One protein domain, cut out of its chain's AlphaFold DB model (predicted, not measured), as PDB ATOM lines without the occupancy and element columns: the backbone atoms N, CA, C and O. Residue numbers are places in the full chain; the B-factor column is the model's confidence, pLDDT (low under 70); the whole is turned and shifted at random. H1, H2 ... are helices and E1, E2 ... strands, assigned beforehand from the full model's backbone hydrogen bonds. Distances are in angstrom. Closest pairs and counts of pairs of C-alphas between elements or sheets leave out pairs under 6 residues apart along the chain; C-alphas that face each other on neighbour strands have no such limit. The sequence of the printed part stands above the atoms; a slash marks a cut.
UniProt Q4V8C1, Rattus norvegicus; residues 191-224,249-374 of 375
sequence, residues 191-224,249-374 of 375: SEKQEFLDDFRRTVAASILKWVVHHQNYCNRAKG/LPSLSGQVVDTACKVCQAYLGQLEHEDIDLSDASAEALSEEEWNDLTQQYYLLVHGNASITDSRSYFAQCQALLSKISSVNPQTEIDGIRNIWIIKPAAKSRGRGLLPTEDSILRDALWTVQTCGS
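Overview. This is residues 191 to 224 and 249 to 374 of the 375 residues of a protein of Rattus norvegicus (UniProt Q4V8C1). What does the model look like? One long helix, H1, is the axis, with H2, H3 and H4 packed crosswise on its middle stretch. Toward the first residues of H1, a small outlying part is made of the strands E1 and E2 and the helix H5, which is near H1 without touching it. What is it made of? The printed part has 160 residues, mostly helix, with five named helices and two named strands in the order H1, H2, H3, H4, E1, E2, H5. How large is it? It is compact, with a radius of gyration of the C-alphas of 17.3 A and spans of 55 by 43 by 30 A, and residues 276 to 282 and 346 to 351 stick out.

Along the chain. Where does the long helix run? H1, residues 191 to 224, is 49.2 A long, from C-alpha 191 at (-29.960, 25.394, 23.204) to C-alpha 224 at (-24.541, 18.364, -25.177). Which helices come next? H2 is residues 255 to 271, 24.5 A; H3 is residues 288 to 302, 21.0 A; H4 is residues 315 to 328, 20.6 A. What follows them? E1 is residues 341 to 343, E2 is residues 355 to 357, and H5 is residues 361 to 372, 16.0 A, ending with C-alpha 372 at (-47.575, 24.668, 23.045).

Arrangement. What does H1 touch? With residues 202 to 209 alone it touches H2, at a steep tilt of 54 degrees, opposite ways; the closest C-alphas, of Ala 205 and Ala 260, are 4.4 A apart. With residues 201 to 211 alone it touches H3, the same way at 36 degrees, only just a steep tilt; the closest C-alphas, of Ile 208 and Tyr 298, are 6.3 A apart. With residues 206 to 216 alone it touches H4, at a steep tilt of 45 degrees, opposite ways; the closest C-alphas, of Leu 209 and Cys 318, are 5.1 A apart. How do the other helices stand? H2 and H4 touch at a shallow tilt of 26 degrees, the same way, the closest C-alphas being those of Cys 261 and Cys 318, 7.3 A. H2 and H3 only just touch, with 3 pairs of C-alphas within 8 A, the closest being those of Val 256 and Leu 294, 6.7 A; H3 and H4 are apart. Where are the strands? E1 and E2 meet only at a point, where C-alphas 342 and 356 face each other at 5.7 A. The closest C-alphas of E1 and H5, of Ile 343 and Ala 365, are 7.7 A apart. How do the helix backbones run? In H1, H2, H3 and H5 every O i to N i+4 pair is within hydrogen-bond range; in H4, 9 of 10 are.

Size, cuts and confidence. Where is the cut, and which links are long? Residues 225 to 248 are not printed, and C-alphas 224 and 249 are 24.2 A apart; the links H2 to H3, H3 to H4, H4 to E1 and E1 to E2 are long. Where is confidence low? The pLDDT is under 70 in residues 223 to 224, 249, 278 to 284 and 346 to 374, and H5 has a mean of 40.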
ATOM      1  N   SER A 191     -31.159  26.030  23.762       89.69
ATOM      2  CA  SER A 191     -29.960  25.394  23.204       89.69
ATOM      3  C   SER A 191     -30.299  24.420  22.070       89.69
ATOM      4  O   SER A 191     -29.702  24.512  21.003       89.69
ATOM      5  N   GLU A 192     -31.299  23.544  22.231       87.38
ATOM      6  CA  GLU A 192     -31.670  22.617  21.151       87.38
ATOM      7  C   GLU A 192     -32.347  23.316  19.959       87.38
ATOM      8  O   GLU A 192     -32.242  22.841  18.827       87.38
ATOM      9  N   LYS A 193     -33.046  24.441  20.187       87.56
ATOM     10  CA  LYS A 193     -33.534  25.286  19.086       87.56
ATOM     11  C   LYS A 193     -32.365  25.895  18.323       87.56
ATOM     12  O   LYS A 193     -32.414  25.898  17.099       87.56
ATOM     13  N   GLN A 194     -31.332  26.379  19.016       89.81
ATOM     14  CA  GLN A 194     -30.152  26.943  18.366       89.81
ATOM     15  C   GLN A 194     -29.434  25.886  17.518       89.81
ATOM     16  O   GLN A 194     -29.195  26.140  16.344       89.81
ATOM     17  N   GLU A 195     -29.233  24.664  18.036       91.50
ATOM     18  CA  GLU A 195     -28.689  23.541  17.248       91.50
ATOM     19  C   GLU A 195     -29.460  23.317  15.931       91.50
ATOM     20  O   GLU A 195     -28.856  23.089  14.880       91.50
ATOM     21  N   PHE A 196     -30.797  23.379  15.993       93.62
ATOM     22  CA  PHE A 196     -31.674  23.275  14.828       93.62
ATOM     23  C   PHE A 196     -31.526  24.473  13.879       93.62
ATOM     24  O   PHE A 196     -31.466  24.275  12.667       93.62
ATOM     25  N   LEU A 197     -31.464  25.702  14.397       91.94
ATOM     26  CA  LEU A 197     -31.309  26.911  13.582       91.94
ATOM     27  C   LEU A 197     -29.957  26.945  12.868       91.94
ATOM     28  O   LEU A 197     -29.910  27.267  11.682       91.94
ATOM     29  N   ASP A 198     -28.881  26.550  13.542       92.31
ATOM     30  CA  ASP A 198     -27.548  26.455  12.949       92.31
ATOM     31  C   ASP A 198     -27.515  25.391  11.846       92.31
ATOM     32  O   ASP A 198     -26.906  25.585  10.794       92.31
ATOM     33  N   ASP A 199     -28.204  24.265  12.044       94.50
ATOM     34  CA  ASP A 199     -28.301  23.210  11.038       94.50
ATOM     35  C   ASP A 199     -29.190  23.593   9.848       94.50
ATOM     36  O   ASP A 199     -28.829  23.353   8.692       94.50
ATOM     37  N   PHE A 200     -30.303  24.281  10.104       94.69
ATOM     38  CA  PHE A 200     -31.125  24.903   9.072       94.69
ATOM     39  C   PHE A 200     -30.292  25.882   8.229       94.69
ATOM     40  O   PHE A 200     -30.315  25.803   6.999       94.69
ATOM     41  N   ARG A 201     -29.501  26.749   8.877       94.75
ATOM     42  CA  ARG A 201     -28.597  27.734   8.257       94.75
ATOM     43  C   ARG A 201     -27.479  27.088   7.433       94.75
ATOM     44  O   ARG A 201     -27.265  27.467   6.280       94.75
ATOM     45  N   ARG A 202     -26.824  26.047   7.958       94.75
ATOM     46  CA  ARG A 202     -25.860  25.227   7.199       94.75
ATOM     47  C   ARG A 202     -26.512  24.547   5.994       94.75
ATOM     48  O   ARG A 202     -25.909  24.493   4.922       94.75
ATOM     49  N   THR A 203     -27.750  24.072   6.138       95.75
ATOM     50  CA  THR A 203     -28.501  23.423   5.052       95.75
ATOM     51  C   THR A 203     -28.923  24.428   3.968       95.75
ATOM     52  O   THR A 203     -28.865  24.078   2.788       95.75
ATOM     53  N   VAL A 204     -29.244  25.685   4.318       95.75
ATOM     54  CA  VAL A 204     -29.409  26.804   3.361       95.75
ATOM     55  C   VAL A 204     -28.130  26.991   2.539       95.75
ATOM     56  O   VAL A 204     -28.168  26.876   1.311       95.75
ATOM     57  N   ALA A 205     -26.988  27.208   3.199       96.94
ATOM     58  CA  ALA A 205     -25.710  27.449   2.528       96.94
ATOM     59  C   ALA A 205     -25.309  26.283   1.608       96.94
ATOM     60  O   ALA A 205     -25.069  26.481   0.415       96.94
ATOM     61  N   ALA A 206     -25.350  25.046   2.112       96.94
ATOM     62  CA  ALA A 206     -25.057  23.859   1.312       96.94
ATOM     63  C   ALA A 206     -26.012  23.712   0.112       96.94
ATOM     64  O   ALA A 206     -25.591  23.264  -0.956       96.94
ATOM     65  N   SER A 207     -27.279  24.114   0.243       96.50
ATOM     66  CA  SER A 207     -28.254  24.050  -0.853       96.50
ATOM     67  C   SER A 207     -27.995  25.084  -1.953       96.50
ATOM     68  O   SER A 207     -28.202  24.760  -3.123       96.50
ATOM     69  N   ILE A 208     -27.454  26.269  -1.631       96.50
ATOM     70  CA  ILE A 208     -26.963  27.239  -2.632       96.50
ATOM     71  C   ILE A 208     -25.820  26.616  -3.451       96.50
ATOM     72  O   ILE A 208     -25.852  26.640  -4.684       96.50
ATOM     73  N   LEU A 209     -24.849  25.971  -2.791       96.75
ATOM     74  CA  LEU A 209     -23.751  25.281  -3.485       96.75
ATOM     75  C   LEU A 209     -24.276  24.139  -4.373       96.75
ATOM     76  O   LEU A 209     -23.842  23.986  -5.520       96.75
ATOM     77  N   LYS A 210     -25.245  23.349  -3.877       95.69
ATOM     78  CA  LYS A 210     -25.898  22.284  -4.664       95.69
ATOM     79  C   LYS A 210     -26.601  22.872  -5.887       95.69
ATOM     80  O   LYS A 210     -26.468  22.314  -6.975       95.69
ATOM     81  N   TRP A 211     -27.305  23.998  -5.742       95.12
ATOM     82  CA  TRP A 211     -27.978  24.692  -6.845       95.12
ATOM     83  C   TRP A 211     -26.990  25.059  -7.960       95.12
ATOM     84  O   TRP A 211     -27.244  24.718  -9.115       95.12
ATOM     85  N   VAL A 212     -25.832  25.645  -7.626       94.56
ATOM     86  CA  VAL A 212     -24.776  25.991  -8.603       94.56
ATOM     87  C   VAL A 212     -24.315  24.756  -9.384       94.56
ATOM     88  O   VAL A 212     -24.293  24.760 -10.621       94.56
ATOM     89  N   VAL A 213     -24.002  23.666  -8.677       93.88
ATOM     90  CA  VAL A 213     -23.530  22.415  -9.291       93.88
ATOM     91  C   VAL A 213     -24.616  21.769 -10.162       93.88
ATOM     92  O   VAL A 213     -24.337  21.363 -11.294       93.88
ATOM     93  N   HIS A 214     -25.866  21.712  -9.697       90.56
ATOM     94  CA  HIS A 214     -26.990  21.182 -10.475       90.56
ATOM     95  C   HIS A 214     -27.294  22.030 -11.718       90.56
ATOM     96  O   HIS A 214     -27.470  21.469 -12.803       90.56
ATOM     97  N   HIS A 215     -27.316  23.360 -11.592       86.75
ATOM     98  CA  HIS A 215     -27.615  24.281 -12.687       86.75
ATOM     99  C   HIS A 215     -26.570  24.193 -13.807       86.75
ATOM    100  O   HIS A 215     -26.921  24.092 -14.987       86.75
ATOM    101  N   GLN A 216     -25.284  24.140 -13.458       85.62
ATOM    102  CA  GLN A 216     -24.206  24.005 -14.437       85.62
ATOM    103  C   GLN A 216     -24.191  22.612 -15.094       85.62
ATOM    104  O   GLN A 216     -24.029  22.509 -16.312       85.62
ATOM    105  N   ASN A 217     -24.446  21.539 -14.336       85.44
ATOM    106  CA  ASN A 217     -24.597  20.189 -14.897       85.44
ATOM    107  C   ASN A 217     -25.790  20.098 -15.868       85.44
ATOM    108  O   ASN A 217     -25.674  19.494 -16.939       85.44
ATOM    109  N   TYR A 218     -26.912  20.747 -15.544       83.12
ATOM    110  CA  TYR A 218     -28.062  20.874 -16.439       83.12
ATOM    111  C   TYR A 218     -27.704  21.649 -17.717       83.12
ATOM    112  O   TYR A 218     -27.930  21.145 -18.820       83.12
ATOM    113  N   CYS A 219     -27.061  22.816 -17.596       79.94
ATOM    114  CA  CYS A 219     -26.613  23.623 -18.734       79.94
ATOM    115  C   CYS A 219     -25.643  22.869 -19.659       79.94
ATOM    116  O   CYS A 219     -25.752  22.956 -20.885       79.94
ATOM    117  N   ASN A 220     -24.710  22.103 -19.091       77.44
ATOM    118  CA  ASN A 220     -23.778  21.273 -19.852       77.44
ATOM    119  C   ASN A 220     -24.507  20.138 -20.589       77.44
ATOM    120  O   ASN A 220     -24.246  19.901 -21.772       77.44
ATOM    121  N   ARG A 221     -25.481  19.486 -19.939       75.94
ATOM    122  CA  ARG A 221     -26.312  18.440 -20.558       75.94
ATOM    123  C   ARG A 221     -27.214  18.986 -21.670       75.94
ATOM    124  O   ARG A 221     -27.388  18.303 -22.676       75.94
ATOM    125  N   ALA A 222     -27.747  20.198 -21.519       74.56
ATOM    126  CA  ALA A 222     -28.531  20.877 -22.552       74.56
ATOM    127  C   ALA A 222     -27.678  21.164 -23.801       74.56
ATOM    128  O   ALA A 222     -28.014  20.703 -24.890       74.56
ATOM    129  N   LYS A 223     -26.507  21.797 -23.638       68.69
ATOM    130  CA  LYS A 223     -25.557  22.050 -24.741       68.69
ATOM    131  C   LYS A 223     -25.076  20.763 -25.424       68.69
ATOM    132  O   LYS A 223     -24.892  20.741 -26.638       68.69
ATOM    133  N   GLY A 224     -24.894  19.686 -24.655       62.03
ATOM    134  CA  GLY A 224     -24.541  18.364 -25.177       62.03
ATOM    135  C   GLY A 224     -25.642  17.698 -26.014       62.03
ATOM    136  O   GLY A 224     -25.326  16.854 -26.852       62.03
ATOM    137  N   LEU A 249     -35.456  37.097 -14.920       69.94
ATOM    138  CA  LEU A 249     -35.324  36.671 -13.533       69.94
ATOM    139  C   LEU A 249     -34.289  37.577 -12.847       69.94
ATOM    140  O   LEU A 249     -33.229  37.819 -13.437       69.94
ATOM    141  N   PRO A 250     -34.561  38.053 -11.620       81.62
ATOM    142  CA  PRO A 250     -33.561  38.678 -10.772       81.62
ATOM    143  C   PRO A 250     -32.228  37.922 -10.812       81.62
ATOM    144  O   PRO A 250     -32.162  36.715 -10.566       81.62
ATOM    145  N   SER A 251     -31.166  38.649 -11.159       85.31
ATOM    146  CA  SER A 251     -29.802  38.125 -11.195       85.31
ATOM    147  C   SER A 251     -29.138  38.460  -9.866       85.31
ATOM    148  O   SER A 251     -28.885  39.629  -9.578       85.31
ATOM    149  N   LEU A 252     -28.872  37.446  -9.049       89.75
ATOM    150  CA  LEU A 252     -28.181  37.605  -7.774       89.75
ATOM    151  C   LEU A 252     -26.673  37.769  -7.991       89.75
ATOM    152  O   LEU A 252     -26.098  37.251  -8.957       89.75
ATOM    153  N   SER A 253     -26.038  38.496  -7.077       90.69
ATOM    154  CA  SER A 253     -24.586  38.679  -7.026       90.69
ATOM    155  C   SER A 253     -23.875  37.354  -6.730       90.69
ATOM    156  O   SER A 253     -24.399  36.524  -5.989       90.69
ATOM    157  N   GLY A 254     -22.653  37.178  -7.243       90.25
ATOM    158  CA  GLY A 254     -21.790  36.042  -6.884       90.25
ATOM    159  C   GLY A 254     -21.498  35.958  -5.377       90.25
ATOM    160  O   GLY A 254     -21.325  34.863  -4.848       90.25
ATOM    161  N   GLN A 255     -21.608  37.090  -4.670       91.25
ATOM    162  CA  GLN A 255     -21.487  37.195  -3.211       91.25
ATOM    163  C   GLN A 255     -22.383  36.209  -2.443       91.25
ATOM    164  O   GLN A 255     -21.986  35.745  -1.381       91.25
ATOM    165  N   VAL A 256     -23.553  35.825  -2.978       94.31
ATOM    166  CA  VAL A 256     -24.417  34.809  -2.342       94.31
ATOM    167  C   VAL A 256     -23.717  33.445  -2.239       94.31
ATOM    168  O   VAL A 256     -23.899  32.711  -1.269       94.31
ATOM    169  N   VAL A 257     -22.874  33.120  -3.226       95.62
ATOM    170  CA  VAL A 257     -22.067  31.896  -3.262       95.62
ATOM    171  C   VAL A 257     -20.826  32.046  -2.394       95.62
ATOM    172  O   VAL A 257     -20.480  31.099  -1.697       95.62
ATOM    173  N   ASP A 258     -20.191  33.219  -2.377       94.62
ATOM    174  CA  ASP A 258     -19.056  33.495  -1.487       94.62
ATOM    175  C   ASP A 258     -19.456  33.356  -0.008       94.62
ATOM    176  O   ASP A 258     -18.793  32.644   0.747       94.62
ATOM    177  N   THR A 259     -20.592  33.934   0.394       95.12
ATOM    178  CA  THR A 259     -21.146  33.795   1.749       95.12
ATOM    179  C   THR A 259     -21.527  32.344   2.064       95.12
ATOM    180  O   THR A 259     -21.168  31.832   3.125       95.12
ATOM    181  N   ALA A 260     -22.179  31.631   1.137       96.44
ATOM    182  CA  ALA A 260     -22.487  30.210   1.320       96.44
ATOM    183  C   ALA A 260     -21.216  29.343   1.447       96.44
ATOM    184  O   ALA A 260     -21.162  28.440   2.282       96.44
ATOM    185  N   CYS A 261     -20.172  29.639   0.666       96.00
ATOM    186  CA  CYS A 261     -18.862  29.000   0.772       96.00
ATOM    187  C   CYS A 261     -18.223  29.257   2.140       96.00
ATOM    188  O   CYS A 261     -17.802  28.288   2.769       96.00
ATOM    189  N   LYS A 262     -18.213  30.506   2.631       94.69
ATOM    190  CA  LYS A 262     -17.704  30.854   3.971       94.69
ATOM    191  C   LYS A 262     -18.395  30.045   5.072       94.69
ATOM    192  O   LYS A 262     -17.714  29.413   5.872       94.69
ATOM    193  N   VAL A 263     -19.732  29.992   5.074       94.69
ATOM    194  CA  VAL A 263     -20.518  29.195   6.042       94.69
ATOM    195  C   VAL A 263     -20.133  27.716   5.992       94.69
ATOM    196  O   VAL A 263     -19.905  27.083   7.022       94.69
ATOM    197  N   CYS A 264     -20.052  27.152   4.789       95.75
ATOM    198  CA  CYS A 264     -19.697  25.751   4.595       95.75
ATOM    199  C   CYS A 264     -18.233  25.438   4.953       95.75
ATOM    200  O   CYS A 264     -17.951  24.319   5.371       95.75
ATOM    201  N   GLN A 265     -17.316  26.397   4.810       94.56
ATOM    202  CA  GLN A 265     -15.923  26.282   5.253       94.56
ATOM    203  C   GLN A 265     -15.819  26.358   6.779       94.56
ATOM    204  O   GLN A 265     -15.223  25.464   7.370       94.56
ATOM    205  N   ALA A 266     -16.469  27.338   7.414       91.94
ATOM    206  CA  ALA A 266     -16.511  27.473   8.870       91.94
ATOM    207  C   ALA A 266     -17.084  26.215   9.549       91.94
ATOM    208  O   ALA A 266     -16.535  25.743  10.538       91.94
ATOM    209  N   TYR A 267     -18.129  25.609   8.974       91.69
ATOM    210  CA  TYR A 267     -18.662  24.332   9.457       91.69
ATOM    211  C   TYR A 267     -17.643  23.182   9.401       91.69
ATOM    212  O   TYR A 267     -17.598  22.364  10.316       91.69
ATOM    213  N   LEU A 268     -16.824  23.094   8.347       92.38
ATOM    214  CA  LEU A 268     -15.777  22.072   8.274       92.38
ATOM    215  C   LEU A 268     -14.660  22.345   9.291       92.38
ATOM    216  O   LEU A 268     -14.246  21.410   9.967       92.38
ATOM    217  N   GLY A 269     -14.256  23.606   9.471       90.31
ATOM    218  CA  GLY A 269     -13.274  23.995  10.490       90.31
ATOM    219  C   GLY A 269     -13.725  23.670  11.918       90.31
ATOM    220  O   GLY A 269     -12.951  23.122  12.694       90.31
ATOM    221  N   GLN A 270     -15.008  23.876  12.243       88.06
ATOM    222  CA  GLN A 270     -15.606  23.461  13.528       88.06
ATOM    223  C   GLN A 270     -15.526  21.941  13.769       88.06
ATOM    224  O   GLN A 270     -15.343  21.490  14.900       88.06
ATOM    225  N   LEU A 271     -15.654  21.124  12.716       86.81
ATOM    226  CA  LEU A 271     -15.487  19.666  12.814       86.81
ATOM    227  C   LEU A 271     -14.017  19.244  12.951       86.81
ATOM    228  O   LEU A 271     -13.744  18.176  13.495       86.81
ATOM    229  N   GLU A 272     -13.091  20.064  12.457       88.19
ATOM    230  CA  GLU A 272     -11.638  19.895  12.587       88.19
ATOM    231  C   GLU A 272     -11.074  20.613  13.839       88.19
ATOM    232  O   GLU A 272      -9.874  20.545  14.099       88.19
ATOM    233  N   HIS A 273     -11.951  21.209  14.665       85.44
ATOM    234  CA  HIS A 273     -11.652  21.937  15.908       85.44
ATOM    235  C   HIS A 273     -10.781  23.199  15.738       85.44
ATOM    236  O   HIS A 273     -10.100  23.625  16.672       85.44
ATOM    237  N   GLU A 274     -10.828  23.825  14.559       80.38
ATOM    238  CA  GLU A 274     -10.099  25.062  14.233       80.38
ATOM    239  C   GLU A 274     -10.628  26.304  14.985       80.38
ATOM    240  O   GLU A 274      -9.997  27.359  14.969       80.38
ATOM    241  N   ASP A 275     -11.786  26.194  15.639       74.62
ATOM    242  CA  ASP A 275     -12.486  27.270  16.342       74.62
ATOM    243  C   ASP A 275     -12.114  27.412  17.829       74.62
ATOM    244  O   ASP A 275     -12.408  28.447  18.422       74.62
ATOM    245  N   ILE A 276     -11.426  26.430  18.427       72.12
ATOM    246  CA  ILE A 276     -11.106  26.408  19.872       72.12
ATOM    247  C   ILE A 276     -10.267  27.618  20.321       72.12
ATOM    248  O   ILE A 276     -10.480  28.139  21.416       72.12
ATOM    249  N   ASP A 277      -9.325  28.065  19.488       73.12
ATOM    250  CA  ASP A 277      -8.420  29.182  19.796       73.12
ATOM    251  C   ASP A 277      -8.969  30.552  19.340       73.12
ATOM    252  O   ASP A 277      -8.330  31.589  19.550       73.12
ATOM    253  N   LEU A 278     -10.156  30.589  18.719       65.44
ATOM    254  CA  LEU A 278     -10.806  31.828  18.302       65.44
ATOM    255  C   LEU A 278     -11.621  32.408  19.461       65.44
ATOM    256  O   LEU A 278     -12.555  31.795  19.968       65.44
ATOM    257  N   SER A 279     -11.310  33.642  19.855       56.09
ATOM    258  CA  SER A 279     -12.155  34.387  20.793       56.09
ATOM    259  C   SER A 279     -13.553  34.646  20.208       56.09
ATOM    260  O   SER A 279     -13.681  34.830  18.993       56.09
ATOM    261  N   ASP A 280     -14.577  34.769  21.063       51.81
ATOM    262  CA  ASP A 280     -15.974  35.051  20.663       51.81
ATOM    263  C   ASP A 280     -16.132  36.296  19.761       51.81
ATOM    264  O   ASP A 280     -17.112  36.425  19.034       51.81
ATOM    265  N   ALA A 281     -15.165  37.222  19.789       44.22
ATOM    266  CA  ALA A 281     -15.143  38.437  18.970       44.22
ATOM    267  C   ALA A 281     -14.404  38.288  17.621       44.22
ATOM    268  O   ALA A 281     -14.372  39.239  16.841       44.22
ATOM    269  N   SER A 282     -13.772  37.138  17.358       48.41
ATOM    270  CA  SER A 282     -12.939  36.880  16.167       48.41
ATOM    271  C   SER A 282     -13.494  35.827  15.207       48.41
ATOM    272  O   SER A 282     -12.992  35.706  14.091       48.41
ATOM    273  N   ALA A 283     -14.537  35.089  15.591       54.53
ATOM    274  CA  ALA A 283     -15.301  34.303  14.632       54.53
ATOM    275  C   ALA A 283     -16.128  35.255  13.746       54.53
ATOM    276  O   ALA A 283     -16.979  35.981  14.257       54.53
ATOM    277  N   GLU A 284     -15.902  35.246  12.424       62.78
ATOM    278  CA  GLU A 284     -16.691  35.999  11.425       62.78
ATOM    279  C   GLU A 284     -18.113  35.409  11.263       62.78
ATOM    280  O   GLU A 284     -18.521  34.976  10.182       62.78
ATOM    281  N   ALA A 285     -18.871  35.332  12.357       75.12
ATOM    282  CA  ALA A 285     -20.248  34.870  12.352       75.12
ATOM    283  C   ALA A 285     -21.148  35.915  11.679       75.12
ATOM    284  O   ALA A 285     -21.177  37.078  12.079       75.12
ATOM    285  N   LEU A 286     -21.908  35.476  10.673       87.38
ATOM    286  CA  LEU A 286     -22.928  36.297  10.019       87.38
ATOM    287  C   LEU A 286     -23.947  36.791  11.051       87.38
ATOM    288  O   LEU A 286     -24.460  36.010  11.860       87.38
ATOM    289  N   SER A 287     -24.263  38.080  10.980       90.88
ATOM    290  CA  SER A 287     -25.322  38.701  11.767       90.88
ATOM    291  C   SER A 287     -26.704  38.152  11.393       90.88
ATOM    292  O   SER A 287     -26.917  37.572  10.327       90.88
ATOM    293  N   GLU A 288     -27.689  38.370  12.265       88.50
ATOM    294  CA  GLU A 288     -29.076  37.973  11.997       88.50
ATOM    295  C   GLU A 288     -29.647  38.633  10.728       88.50
ATOM    296  O   GLU A 288     -30.451  38.021  10.027       88.50
ATOM    297  N   GLU A 289     -29.225  39.852  10.387       90.50
ATOM    298  CA  GLU A 289     -29.659  40.538   9.162       90.50
ATOM    299  C   GLU A 289     -29.082  39.866   7.907       90.50
ATOM    300  O   GLU A 289     -29.833  39.555   6.979       90.50
ATOM    301  N   GLU A 290     -27.789  39.532   7.913       92.81
ATOM    302  CA  GLU A 290     -27.132  38.799   6.820       92.81
ATOM    303  C   GLU A 290     -27.697  37.380   6.652       92.81
ATOM    304  O   GLU A 290     -27.881  36.911   5.527       92.81
ATOM    305  N   TRP A 291     -28.044  36.696   7.750       93.56
ATOM    306  CA  TRP A 291     -28.731  35.402   7.684       93.56
ATOM    307  C   TRP A 291     -30.120  35.496   7.056       93.56
ATOM    308  O   TRP A 291     -30.507  34.595   6.304       93.56
ATOM    309  N   ASN A 292     -30.876  36.554   7.357       91.00
ATOM    310  CA  ASN A 292     -32.198  36.772   6.772       91.00
ATOM    311  C   ASN A 292     -32.096  37.064   5.265       91.00
ATOM    312  O   ASN A 292     -32.829  36.447   4.489       91.00
ATOM    313  N   ASP A 293     -31.156  37.915   4.841       93.12
ATOM    314  CA  ASP A 293     -30.886  38.196   3.422       93.12
ATOM    315  C   ASP A 293     -30.438  36.935   2.660       93.12
ATOM    316  O   ASP A 293     -31.054  36.556   1.659       93.12
ATOM    317  N   LEU A 294     -29.449  36.196   3.181       93.62
ATOM    318  CA  LEU A 294     -28.984  34.938   2.581       93.62
ATOM    319  C   LEU A 294     -30.121  33.913   2.443       93.62
ATOM    320  O   LEU A 294     -30.231  33.233   1.421       93.62
ATOM    321  N   THR A 295     -30.991  33.816   3.453       93.12
ATOM    322  CA  THR A 295     -32.152  32.914   3.443       93.12
ATOM    323  C   THR A 295     -33.193  33.345   2.405       93.12
ATOM    324  O   THR A 295     -33.713  32.503   1.670       93.12
ATOM    325  N   GLN A 296     -33.468  34.647   2.279       92.25
ATOM    326  CA  GLN A 296     -34.366  35.184   1.254       92.25
ATOM    327  C   GLN A 296     -33.830  34.908  -0.161       92.25
ATOM    328  O   GLN A 296     -34.567  34.429  -1.027       92.25
ATOM    329  N   GLN A 297     -32.539  35.150  -0.390       93.44
ATOM    330  CA  GLN A 297     -31.867  34.870  -1.661       93.44
ATOM    331  C   GLN A 297     -31.865  33.371  -2.005       93.44
ATOM    332  O   GLN A 297     -32.120  32.999  -3.154       93.44
ATOM    333  N   TYR A 298     -31.661  32.501  -1.015       93.62
ATOM    334  CA  TYR A 298     -31.780  31.047  -1.157       93.62
ATOM    335  C   TYR A 298     -33.168  30.610  -1.654       93.62
ATOM    336  O   TYR A 298     -33.252  29.859  -2.632       93.62
ATOM    337  N   TYR A 299     -34.254  31.103  -1.049       91.12
ATOM    338  CA  TYR A 299     -35.607  30.748  -1.489       91.12
ATOM    339  C   TYR A 299     -35.881  31.224  -2.919       91.12
ATOM    340  O   TYR A 299     -36.400  30.459  -3.737       91.12
ATOM    341  N   LEU A 300     -35.449  32.438  -3.279       91.69
ATOM    342  CA  LEU A 300     -35.559  32.925  -4.657       91.69
ATOM    343  C   LEU A 300     -34.870  31.981  -5.663       91.69
ATOM    344  O   LEU A 300     -35.430  31.715  -6.727       91.69
ATOM    345  N   LEU A 301     -33.707  31.417  -5.327       90.75
ATOM    346  CA  LEU A 301     -32.999  30.453  -6.180       90.75
ATOM    347  C   LEU A 301     -33.705  29.095  -6.279       90.75
ATOM    348  O   LEU A 301     -33.865  28.558  -7.379       90.75
ATOM    349  N   VAL A 302     -34.127  28.521  -5.149       88.31
ATOM    350  CA  VAL A 302     -34.696  27.162  -5.095       88.31
ATOM    351  C   VAL A 302     -36.102  27.088  -5.689       88.31
ATOM    352  O   VAL A 302     -36.438  26.090  -6.335       88.31
ATOM    353  N   HIS A 303     -36.899  28.148  -5.552       87.19
ATOM    354  CA  HIS A 303     -38.206  28.247  -6.207       87.19
ATOM    355  C   HIS A 303     -38.117  28.662  -7.687       87.19
ATOM    356  O   HIS A 303     -39.140  28.689  -8.367       87.19
ATOM    357  N   GLY A 304     -36.914  28.926  -8.215       85.38
ATOM    358  CA  GLY A 304     -36.708  29.296  -9.620       85.38
ATOM    359  C   GLY A 304     -37.111  30.736  -9.950       85.38
ATOM    360  O   GLY A 304     -37.352  31.047 -11.112       85.38
ATOM    361  N   ASN A 305     -37.171  31.607  -8.941       85.81
ATOM    362  CA  ASN A 305     -37.509  33.026  -9.063       85.81
ATOM    363  C   ASN A 305     -36.273  33.924  -9.257       85.81
ATOM    364  O   ASN A 305     -36.426  35.121  -9.482       85.81
ATOM    365  N   ALA A 306     -35.057  33.378  -9.171       90.38
ATOM    366  CA  ALA A 306     -33.803  34.088  -9.416       90.38
ATOM    367  C   ALA A 306     -32.732  33.171 -10.035       90.38
ATOM    368  O   ALA A 306     -32.872  31.947 -10.073       90.38
ATOM    369  N   SER A 307     -31.637  33.770 -10.505       89.75
ATOM    370  CA  SER A 307     -30.449  33.053 -10.991       89.75
ATOM    371  C   SER A 307     -29.161  33.742 -10.533       89.75
ATOM    372  O   SER A 307     -29.170  34.939 -10.269       89.75
ATOM    373  N   ILE A 308     -28.052  33.004 -10.416       90.62
ATOM    374  CA  ILE A 308     -26.768  33.561  -9.957       90.62
ATOM    375  C   ILE A 308     -25.921  34.020 -11.149       90.62
ATOM    376  O   ILE A 308     -25.633  33.235 -12.063       90.62
ATOM    377  N   THR A 309     -25.479  35.277 -11.096       88.25
ATOM    378  CA  THR A 309     -24.559  35.876 -12.072       88.25
ATOM    379  C   THR A 309     -23.226  35.123 -12.073       88.25
ATOM    380  O   THR A 309     -22.652  34.878 -11.020       88.25
ATOM    381  N   ASP A 310     -22.744  34.733 -13.256       83.69
ATOM    382  CA  ASP A 310     -21.512  33.947 -13.447       83.69
ATOM    383  C   ASP A 310     -21.369  32.685 -12.560       83.69
ATOM    384  O   ASP A 310     -20.279  32.285 -12.170       83.69
ATOM    385  N   SER A 311     -22.464  31.959 -12.316       85.94
ATOM    386  CA  SER A 311     -22.454  30.661 -11.602       85.94
ATOM    387  C   SER A 311     -21.453  29.603 -12.118       85.94
ATOM    388  O   SER A 311     -21.258  28.570 -11.477       85.94
ATOM    389  N   ARG A 312     -20.807  29.815 -13.272       88.19
ATOM    390  CA  ARG A 312     -19.818  28.887 -13.841       88.19
ATOM    391  C   ARG A 312     -18.453  28.967 -13.173       88.19
ATOM    392  O   ARG A 312     -17.829  27.917 -13.039       88.19
ATOM    393  N   SER A 313     -17.989  30.157 -12.789       92.12
ATOM    394  CA  SER A 313     -16.681  30.330 -12.137       92.12
ATOM    395  C   SER A 313     -16.644  29.613 -10.783       92.12
ATOM    396  O   SER A 313     -15.698  28.887 -10.485       92.12
ATOM    397  N   TYR A 314     -17.748  29.681 -10.040       93.56
ATOM    398  CA  TYR A 314     -17.931  29.018  -8.749       93.56
ATOM    399  C   TYR A 314     -18.088  27.485  -8.797       93.56
ATOM    400  O   TYR A 314     -18.006  26.835  -7.752       93.56
ATOM    401  N   PHE A 315     -18.311  26.870  -9.968       93.69
ATOM    402  CA  PHE A 315     -18.671  25.445 -10.070       93.69
ATOM    403  C   PHE A 315     -17.660  24.507  -9.394       93.69
ATOM    404  O   PHE A 315     -18.053  23.629  -8.626       93.69
ATOM    405  N   ALA A 316     -16.363  24.699  -9.661       95.25
ATOM    406  CA  ALA A 316     -15.309  23.832  -9.133       95.25
ATOM    407  C   ALA A 316     -15.169  23.952  -7.604       95.25
ATOM    408  O   ALA A 316     -15.032  22.941  -6.916       95.25
ATOM    409  N   GLN A 317     -15.275  25.175  -7.073       96.31
ATOM    410  CA  GLN A 317     -15.245  25.455  -5.635       96.31
ATOM    411  C   GLN A 317     -16.450  24.828  -4.923       96.31
ATOM    412  O   GLN A 317     -16.273  24.091  -3.952       96.31
ATOM    413  N   CYS A 318     -17.663  25.046  -5.446       96.75
ATOM    414  CA  CYS A 318     -18.895  24.468  -4.903       96.75
ATOM    415  C   CYS A 318     -18.837  22.936  -4.894       96.75
ATOM    416  O   CYS A 318     -19.178  22.308  -3.893       96.75
ATOM    417  N   GLN A 319     -18.376  22.323  -5.992       96.50
ATOM    418  CA  GLN A 319     -18.264  20.871  -6.104       96.50
ATOM    419  C   GLN A 319     -17.262  20.295  -5.093       96.50
ATOM    420  O   GLN A 319     -17.601  19.350  -4.384       96.50
ATOM    421  N   ALA A 320     -16.063  20.876  -4.984       97.12
ATOM    422  CA  ALA A 320     -15.044  20.419  -4.039       97.12
ATOM    423  C   ALA A 320     -15.512  20.532  -2.577       97.12
ATOM    424  O   ALA A 320     -15.314  19.606  -1.785       97.12
ATOM    425  N   LEU A 321     -16.179  21.636  -2.225       96.88
ATOM    426  CA  LEU A 321     -16.685  21.875  -0.874       96.88
ATOM    427  C   LEU A 321     -17.837  20.921  -0.516       96.88
ATOM    428  O   LEU A 321     -17.836  20.334   0.566       96.88
ATOM    429  N   LEU A 322     -18.761  20.664  -1.450       96.94
ATOM    430  CA  LEU A 322     -19.819  19.662  -1.277       96.94
ATOM    431  C   LEU A 322     -19.281  18.235  -1.139       96.94
ATOM    432  O   LEU A 322     -19.843  17.457  -0.368       96.94
ATOM    433  N   SER A 323     -18.201  17.876  -1.840       96.62
ATOM    434  CA  SER A 323     -17.551  16.571  -1.662       96.62
ATOM    435  C   SER A 323     -16.976  16.406  -0.253       96.62
ATOM    436  O   SER A 323     -17.165  15.346   0.342       96.62
ATOM    437  N   LYS A 324     -16.356  17.454   0.316       96.69
ATOM    438  CA  LYS A 324     -15.924  17.442   1.724       96.69
ATOM    439  C   LYS A 324     -17.119  17.271   2.667       96.69
ATOM    440  O   LYS A 324     -17.129  16.315   3.434       96.69
ATOM    441  N   ILE A 325     -18.161  18.100   2.547       95.81
ATOM    442  CA  ILE A 325     -19.378  18.002   3.384       95.81
ATOM    443  C   ILE A 325     -20.004  16.599   3.313       95.81
ATOM    444  O   ILE A 325     -20.362  16.028   4.339       95.81
ATOM    445  N   SER A 326     -20.071  16.003   2.120       95.25
ATOM    446  CA  SER A 326     -20.638  14.661   1.920       95.25
ATOM    447  C   SER A 326     -19.834  13.548   2.607       95.25
ATOM    448  O   SER A 326     -20.404  12.509   2.926       95.25
ATOM    449  N   SER A 327     -18.533  13.745   2.851       95.00
ATOM    450  CA  SER A 327     -17.704  12.778   3.588       95.00
ATOM    451  C   SER A 327     -17.927  12.800   5.108       95.00
ATOM    452  O   SER A 327     -17.728  11.774   5.755       95.00
ATOM    453  N   VAL A 328     -18.381  13.930   5.669       93.75
ATOM    454  CA  VAL A 328     -18.610  14.102   7.120       93.75
ATOM    455  C   VAL A 328     -20.090  14.041   7.514       93.75
ATOM    456  O   VAL A 328     -20.413  13.605   8.617       93.75
ATOM    457  N   ASN A 329     -21.005  14.417   6.613       94.12
ATOM    458  CA  ASN A 329     -22.451  14.363   6.824       94.12
ATOM    459  C   ASN A 329     -23.121  13.317   5.901       94.12
ATOM    460  O   ASN A 329     -23.404  13.621   4.733       94.12
ATOM    461  N   PRO A 330     -23.478  12.124   6.426       95.50
ATOM    462  CA  PRO A 330     -24.153  11.065   5.669       95.50
ATOM    463  C   PRO A 330     -25.516  11.452   5.073       95.50
ATOM    464  O   PRO A 330     -26.010  10.754   4.192       95.50
ATOM    465  N   GLN A 331     -26.148  12.535   5.541       95.62
ATOM    466  CA  GLN A 331     -27.494  12.938   5.111       95.62
ATOM    467  C   GLN A 331     -27.497  13.923   3.936       95.62
ATOM    468  O   GLN A 331     -28.558  14.239   3.402       95.62
ATOM    469  N   THR A 332     -26.317  14.348   3.469       93.56
ATOM    470  CA  THR A 332     -26.163  15.369   2.417       93.56
ATOM    471  C   THR A 332     -26.966  15.068   1.141       93.56
ATOM    472  O   THR A 332     -27.441  16.001   0.488       93.56
ATOM    473  N   GLU A 333     -27.159  13.794   0.784       92.50
ATOM    474  CA  GLU A 333     -28.002  13.384  -0.348       92.50
ATOM    475  C   GLU A 333     -29.507  13.510  -0.044       92.50
ATOM    476  O   GLU A 333     -30.236  14.147  -0.807       92.50
ATOM    477  N   ILE A 334     -29.975  12.953   1.082       93.75
ATOM    478  CA  ILE A 334     -31.410  12.907   1.430       93.75
ATOM    479  C   ILE A 334     -32.001  14.283   1.768       93.75
ATOM    480  O   ILE A 334     -33.209  14.470   1.638       93.75
ATOM    481  N   ASP A 335     -31.160  15.254   2.126       92.06
ATOM    482  CA  ASP A 335     -31.544  16.657   2.337       92.06
ATOM    483  C   ASP A 335     -32.052  17.345   1.060       92.06
ATOM    484  O   ASP A 335     -32.779  18.343   1.115       92.06
ATOM    485  N   GLY A 336     -31.635  16.852  -0.111       91.81
ATOM    486  CA  GLY A 336     -31.906  17.495  -1.392       91.81
ATOM    487  C   GLY A 336     -31.403  18.944  -1.428       91.81
ATOM    488  O   GLY A 336     -30.278  19.231  -1.013       91.81
ATOM    489  N   ILE A 337     -32.238  19.848  -1.951       91.12
ATOM    490  CA  ILE A 337     -31.936  21.285  -2.119       91.12
ATOM    491  C   ILE A 337     -32.993  22.219  -1.508       91.12
ATOM    492  O   ILE A 337     -32.920  23.421  -1.721       91.12
ATOM    493  N   ARG A 338     -34.022  21.670  -0.843       90.06
ATOM    494  CA  ARG A 338     -35.223  22.420  -0.416       90.06
ATOM    495  C   ARG A 338     -35.291  22.719   1.080       90.06
ATOM    496  O   ARG A 338     -36.164  23.474   1.487       90.06
ATOM    497  N   ASN A 339     -34.387  22.152   1.883       93.62
ATOM    498  CA  ASN A 339     -34.316  22.387   3.330       93.62
ATOM    499  C   ASN A 339     -35.672  22.170   4.048       93.62
ATOM    500  O   ASN A 339     -36.092  22.969   4.880       93.62
ATOM    501  N   ILE A 340     -36.392  21.102   3.674       90.31
ATOM    502  CA  ILE A 340     -37.745  20.817   4.177       90.31
ATOM    503  C   ILE A 340     -37.657  20.141   5.543       90.31
ATOM    504  O   ILE A 340     -37.118  19.039   5.668       90.31
ATOM    505  N   TRP A 341     -38.305  20.737   6.542       89.81
ATOM    506  CA  TRP A 341     -38.401  20.179   7.891       89.81
ATOM    507  C   TRP A 341     -39.812  19.682   8.207       89.81
ATOM    508  O   TRP A 341     -40.812  20.227   7.746       89.81
ATOM    509  N   ILE A 342     -39.901  18.612   9.007       86.62
ATOM    510  CA  ILE A 342     -41.180  18.002   9.395       86.62
ATOM    511  C   ILE A 342     -41.434  18.236  10.884       86.62
ATOM    512  O   ILE A 342     -41.095  17.395  11.727       86.62
ATOM    513  N   ILE A 343     -42.089  19.352  11.199       84.62
ATOM    514  CA  ILE A 343     -42.497  19.686  12.567       84.62
ATOM    515  C   ILE A 343     -43.563  18.684  13.034       84.62
ATOM    516  O   ILE A 343     -44.526  18.373  12.328       84.62
ATOM    517  N   LYS A 344     -43.369  18.124  14.233       80.00
ATOM    518  CA  LYS A 344     -44.202  17.048  14.783       80.00
ATOM    519  C   LYS A 344     -44.416  17.241  16.291       80.00
ATOM    520  O   LYS A 344     -43.448  17.122  17.038       80.00
ATOM    521  N   PRO A 345     -45.661  17.375  16.786       76.94
ATOM    522  CA  PRO A 345     -45.926  17.414  18.226       76.94
ATOM    523  C   PRO A 345     -45.441  16.133  18.925       76.94
ATOM    524  O   PRO A 345     -45.670  15.020  18.430       76.94
ATOM    525  N   ALA A 346     -44.796  16.282  20.086       61.66
ATOM    526  CA  ALA A 346     -44.084  15.205  20.782       61.66
ATOM    527  C   ALA A 346     -44.974  13.983  21.090       61.66
ATOM    528  O   ALA A 346     -44.621  12.851  20.749       61.66
ATOM    529  N   ALA A 347     -46.166  14.221  21.652       57.06
ATOM    530  CA  ALA A 347     -47.068  13.177  22.155       57.06
ATOM    531  C   ALA A 347     -48.038  12.571  21.113       57.06
ATOM    532  O   ALA A 347     -48.629  11.521  21.364       57.06
ATOM    533  N   LYS A 348     -48.223  13.179  19.928       51.88
ATOM    534  CA  LYS A 348     -49.173  12.676  18.908       51.88
ATOM    535  C   LYS A 348     -48.452  11.813  17.865       51.88
ATOM    536  O   LYS A 348     -47.857  12.327  16.918       51.88
ATOM    537  N   SER A 349     -48.474  10.490  18.022       51.56
ATOM    538  CA  SER A 349     -48.057   9.541  16.973       51.56
ATOM    539  C   SER A 349     -49.203   9.247  15.980       51.56
ATOM    540  O   SER A 349     -50.337   9.694  16.180       51.56
ATOM    541  N   ARG A 350     -48.917   8.492  14.902       49.72
ATOM    542  CA  ARG A 350     -49.821   8.168  13.763       49.72
ATOM    543  C   ARG A 350     -50.046   9.279  12.715       49.72
ATOM    544  O   ARG A 350     -51.143   9.390  12.183       49.72
ATOM    545  N   GLY A 351     -49.042  10.113  12.431       46.81
ATOM    546  CA  GLY A 351     -49.080  11.054  11.291       46.81
ATOM    547  C   GLY A 351     -50.138  12.169  11.360       46.81
ATOM    548  O   GLY A 351     -50.400  12.821  10.359       46.81
ATOM    549  N   ARG A 352     -50.754  12.402  12.526       42.34
ATOM    550  CA  ARG A 352     -51.754  13.462  12.715       42.34
ATOM    551  C   ARG A 352     -51.076  14.781  13.079       42.34
ATOM    552  O   ARG A 352     -50.303  14.811  14.035       42.34
ATOM    553  N   GLY A 353     -51.402  15.846  12.344       46.78
ATOM    554  CA  GLY A 353     -50.778  17.165  12.500       46.78
ATOM    555  C   GLY A 353     -49.368  17.243  11.908       46.78
ATOM    556  O   GLY A 353     -48.483  17.809  12.538       46.78
ATOM    557  N   LEU A 354     -49.145  16.613  10.749       45.09
ATOM    558  CA  LEU A 354     -47.955  16.863   9.936       45.09
ATOM    559  C   LEU A 354     -48.185  18.141   9.131       45.09
ATOM    560  O   LEU A 354     -49.128  18.192   8.343       45.09
ATOM    561  N   LEU A 355     -47.321  19.133   9.317       54.50
ATOM    562  CA  LEU A 355     -47.254  20.323   8.478       54.50
ATOM    563  C   LEU A 355     -45.877  20.328   7.800       54.50
ATOM    564  O   LEU A 355     -44.870  20.418   8.505       54.50
ATOM    565  N   PRO A 356     -45.804  20.158   6.467       50.44
ATOM    566  CA  PRO A 356     -44.634  20.555   5.696       50.44
ATOM    567  C   PRO A 356     -44.537  22.082   5.735       50.44
ATOM    568  O   PRO A 356     -45.540  22.762   5.517       50.44
ATOM    569  N   THR A 357     -43.353  22.616   6.008       55.94
ATOM    570  CA  THR A 357     -43.111  24.063   6.075       55.94
ATOM    571  C   THR A 357     -41.912  24.408   5.200       55.94
ATOM    572  O   THR A 357     -40.832  23.876   5.453       55.94
ATOM    573  N   GLU A 358     -42.107  25.267   4.193       49.50
ATOM    574  CA  GLU A 358     -41.024  25.833   3.365       49.50
ATOM    575  C   GLU A 358     -40.753  27.315   3.741       49.50
ATOM    576  O   GLU A 358     -39.627  27.620   4.098       49.50
ATOM    577  N   ASP A 359     -41.745  28.220   3.820       42.75
ATOM    578  CA  ASP A 359     -41.448  29.676   3.901       42.75
ATOM    579  C   ASP A 359     -41.437  30.349   5.299       42.75
ATOM    580  O   ASP A 359     -40.681  31.294   5.520       42.75
ATOM    581  N   SER A 360     -42.257  29.926   6.271       41.47
ATOM    582  CA  SER A 360     -42.466  30.677   7.537       41.47
ATOM    583  C   SER A 360     -41.601  30.221   8.728       41.47
ATOM    584  O   SER A 360     -41.810  30.639   9.871       41.47
ATOM    585  N   ILE A 361     -40.619  29.356   8.458       47.53
ATOM    586  CA  ILE A 361     -40.035  28.388   9.403       47.53
ATOM    587  C   ILE A 361     -39.556  29.009  10.722       47.53
ATOM    588  O   ILE A 361     -39.905  28.497  11.782       47.53
ATOM    589  N   LEU A 362     -38.793  30.104  10.690       48.53
ATOM    590  CA  LEU A 362     -38.208  30.690  11.903       48.53
ATOM    591  C   LEU A 362     -39.282  31.236  12.857       48.53
ATOM    592  O   LEU A 362     -39.293  30.897  14.039       48.53
ATOM    593  N   ARG A 363     -40.227  32.038  12.346       43.12
ATOM    594  CA  ARG A 363     -41.284  32.632  13.179       43.12
ATOM    595  C   ARG A 363     -42.328  31.600  13.586       43.12
ATOM    596  O   ARG A 363     -42.655  31.536  14.766       43.12
ATOM    597  N   ASP A 364     -42.786  30.748  12.671       42.00
ATOM    598  CA  ASP A 364     -43.859  29.795  12.975       42.00
ATOM    599  C   ASP A 364     -43.383  28.610  13.823       42.00
ATOM    600  O   ASP A 364     -44.144  28.146  14.675       42.00
ATOM    601  N   ALA A 365     -42.138  28.136  13.682       45.00
ATOM    602  CA  ALA A 365     -41.608  27.107  14.580       45.00
ATOM    603  C   ALA A 365     -41.425  27.654  16.006       45.00
ATOM    604  O   ALA A 365     -41.855  27.006  16.963       45.00
ATOM    605  N   LEU A 366     -40.871  28.865  16.161       40.78
ATOM    606  CA  LEU A 366     -40.734  29.519  17.470       40.78
ATOM    607  C   LEU A 366     -42.104  29.836  18.100       40.78
ATOM    608  O   LEU A 366     -42.318  29.550  19.280       40.78
ATOM    609  N   TRP A 367     -43.060  30.336  17.312       34.25
ATOM    610  CA  TRP A 367     -44.417  30.668  17.762       34.25
ATOM    611  C   TRP A 367     -45.249  29.424  18.121       34.25
ATOM    612  O   TRP A 367     -45.948  29.405  19.139       34.25
ATOM    613  N   THR A 368     -45.126  28.334  17.354       40.62
ATOM    614  CA  THR A 368     -45.773  27.046  17.673       40.62
ATOM    615  C   THR A 368     -45.212  26.436  18.965       40.62
ATOM    616  O   THR A 368     -45.952  25.815  19.731       40.62
ATOM    617  N   VAL A 369     -43.921  26.637  19.251       38.22
ATOM    618  CA  VAL A 369     -43.307  26.209  20.520       38.22
ATOM    619  C   VAL A 369     -43.790  27.067  21.696       38.22
ATOM    620  O   VAL A 369     -44.191  26.504  22.714       38.22
ATOM    621  N   GLN A 370     -43.830  28.398  21.562       31.48
ATOM    622  CA  GLN A 370     -44.352  29.292  22.612       31.48
ATOM    623  C   GLN A 370     -45.821  28.997  22.963       31.48
ATOM    624  O   GLN A 370     -46.189  28.971  24.139       31.48
ATOM    625  N   THR A 371     -46.656  28.711  21.961       31.75
ATOM    626  CA  THR A 371     -48.079  28.397  22.173       31.75
ATOM    627  C   THR A 371     -48.309  27.005  22.766       31.75
ATOM    628  O   THR A 371     -49.204  26.851  23.595       31.75
ATOM    629  N   CYS A 372     -47.487  26.000  22.431       33.09
ATOM    630  CA  CYS A 372     -47.575  24.668  23.045       33.09
ATOM    631  C   CYS A 372     -46.950  24.571  24.449       33.09
ATOM    632  O   CYS A 372     -47.273  23.630  25.167       33.09
ATOM    633  N   GLY A 373     -46.068  25.495  24.846       31.14
ATOM    634  CA  GLY A 373     -45.510  25.564  26.207       31.14
ATOM    635  C   GLY A 373     -46.429  26.219  27.251       31.14
ATOM    636  O   GLY A 373     -46.050  26.291  28.416       31.14
ATOM    637  N   SER A 374     -47.605  26.705  26.839       28.97
ATOM    638  CA  SER A 374     -48.506  27.542  27.650       28.97
ATOM    639  C   SER A 374     -49.871  26.887  27.945       28.97
ATOM    640  O   SER A 374     -50.846  27.601  28.185       28.97
TER     641      SER A 374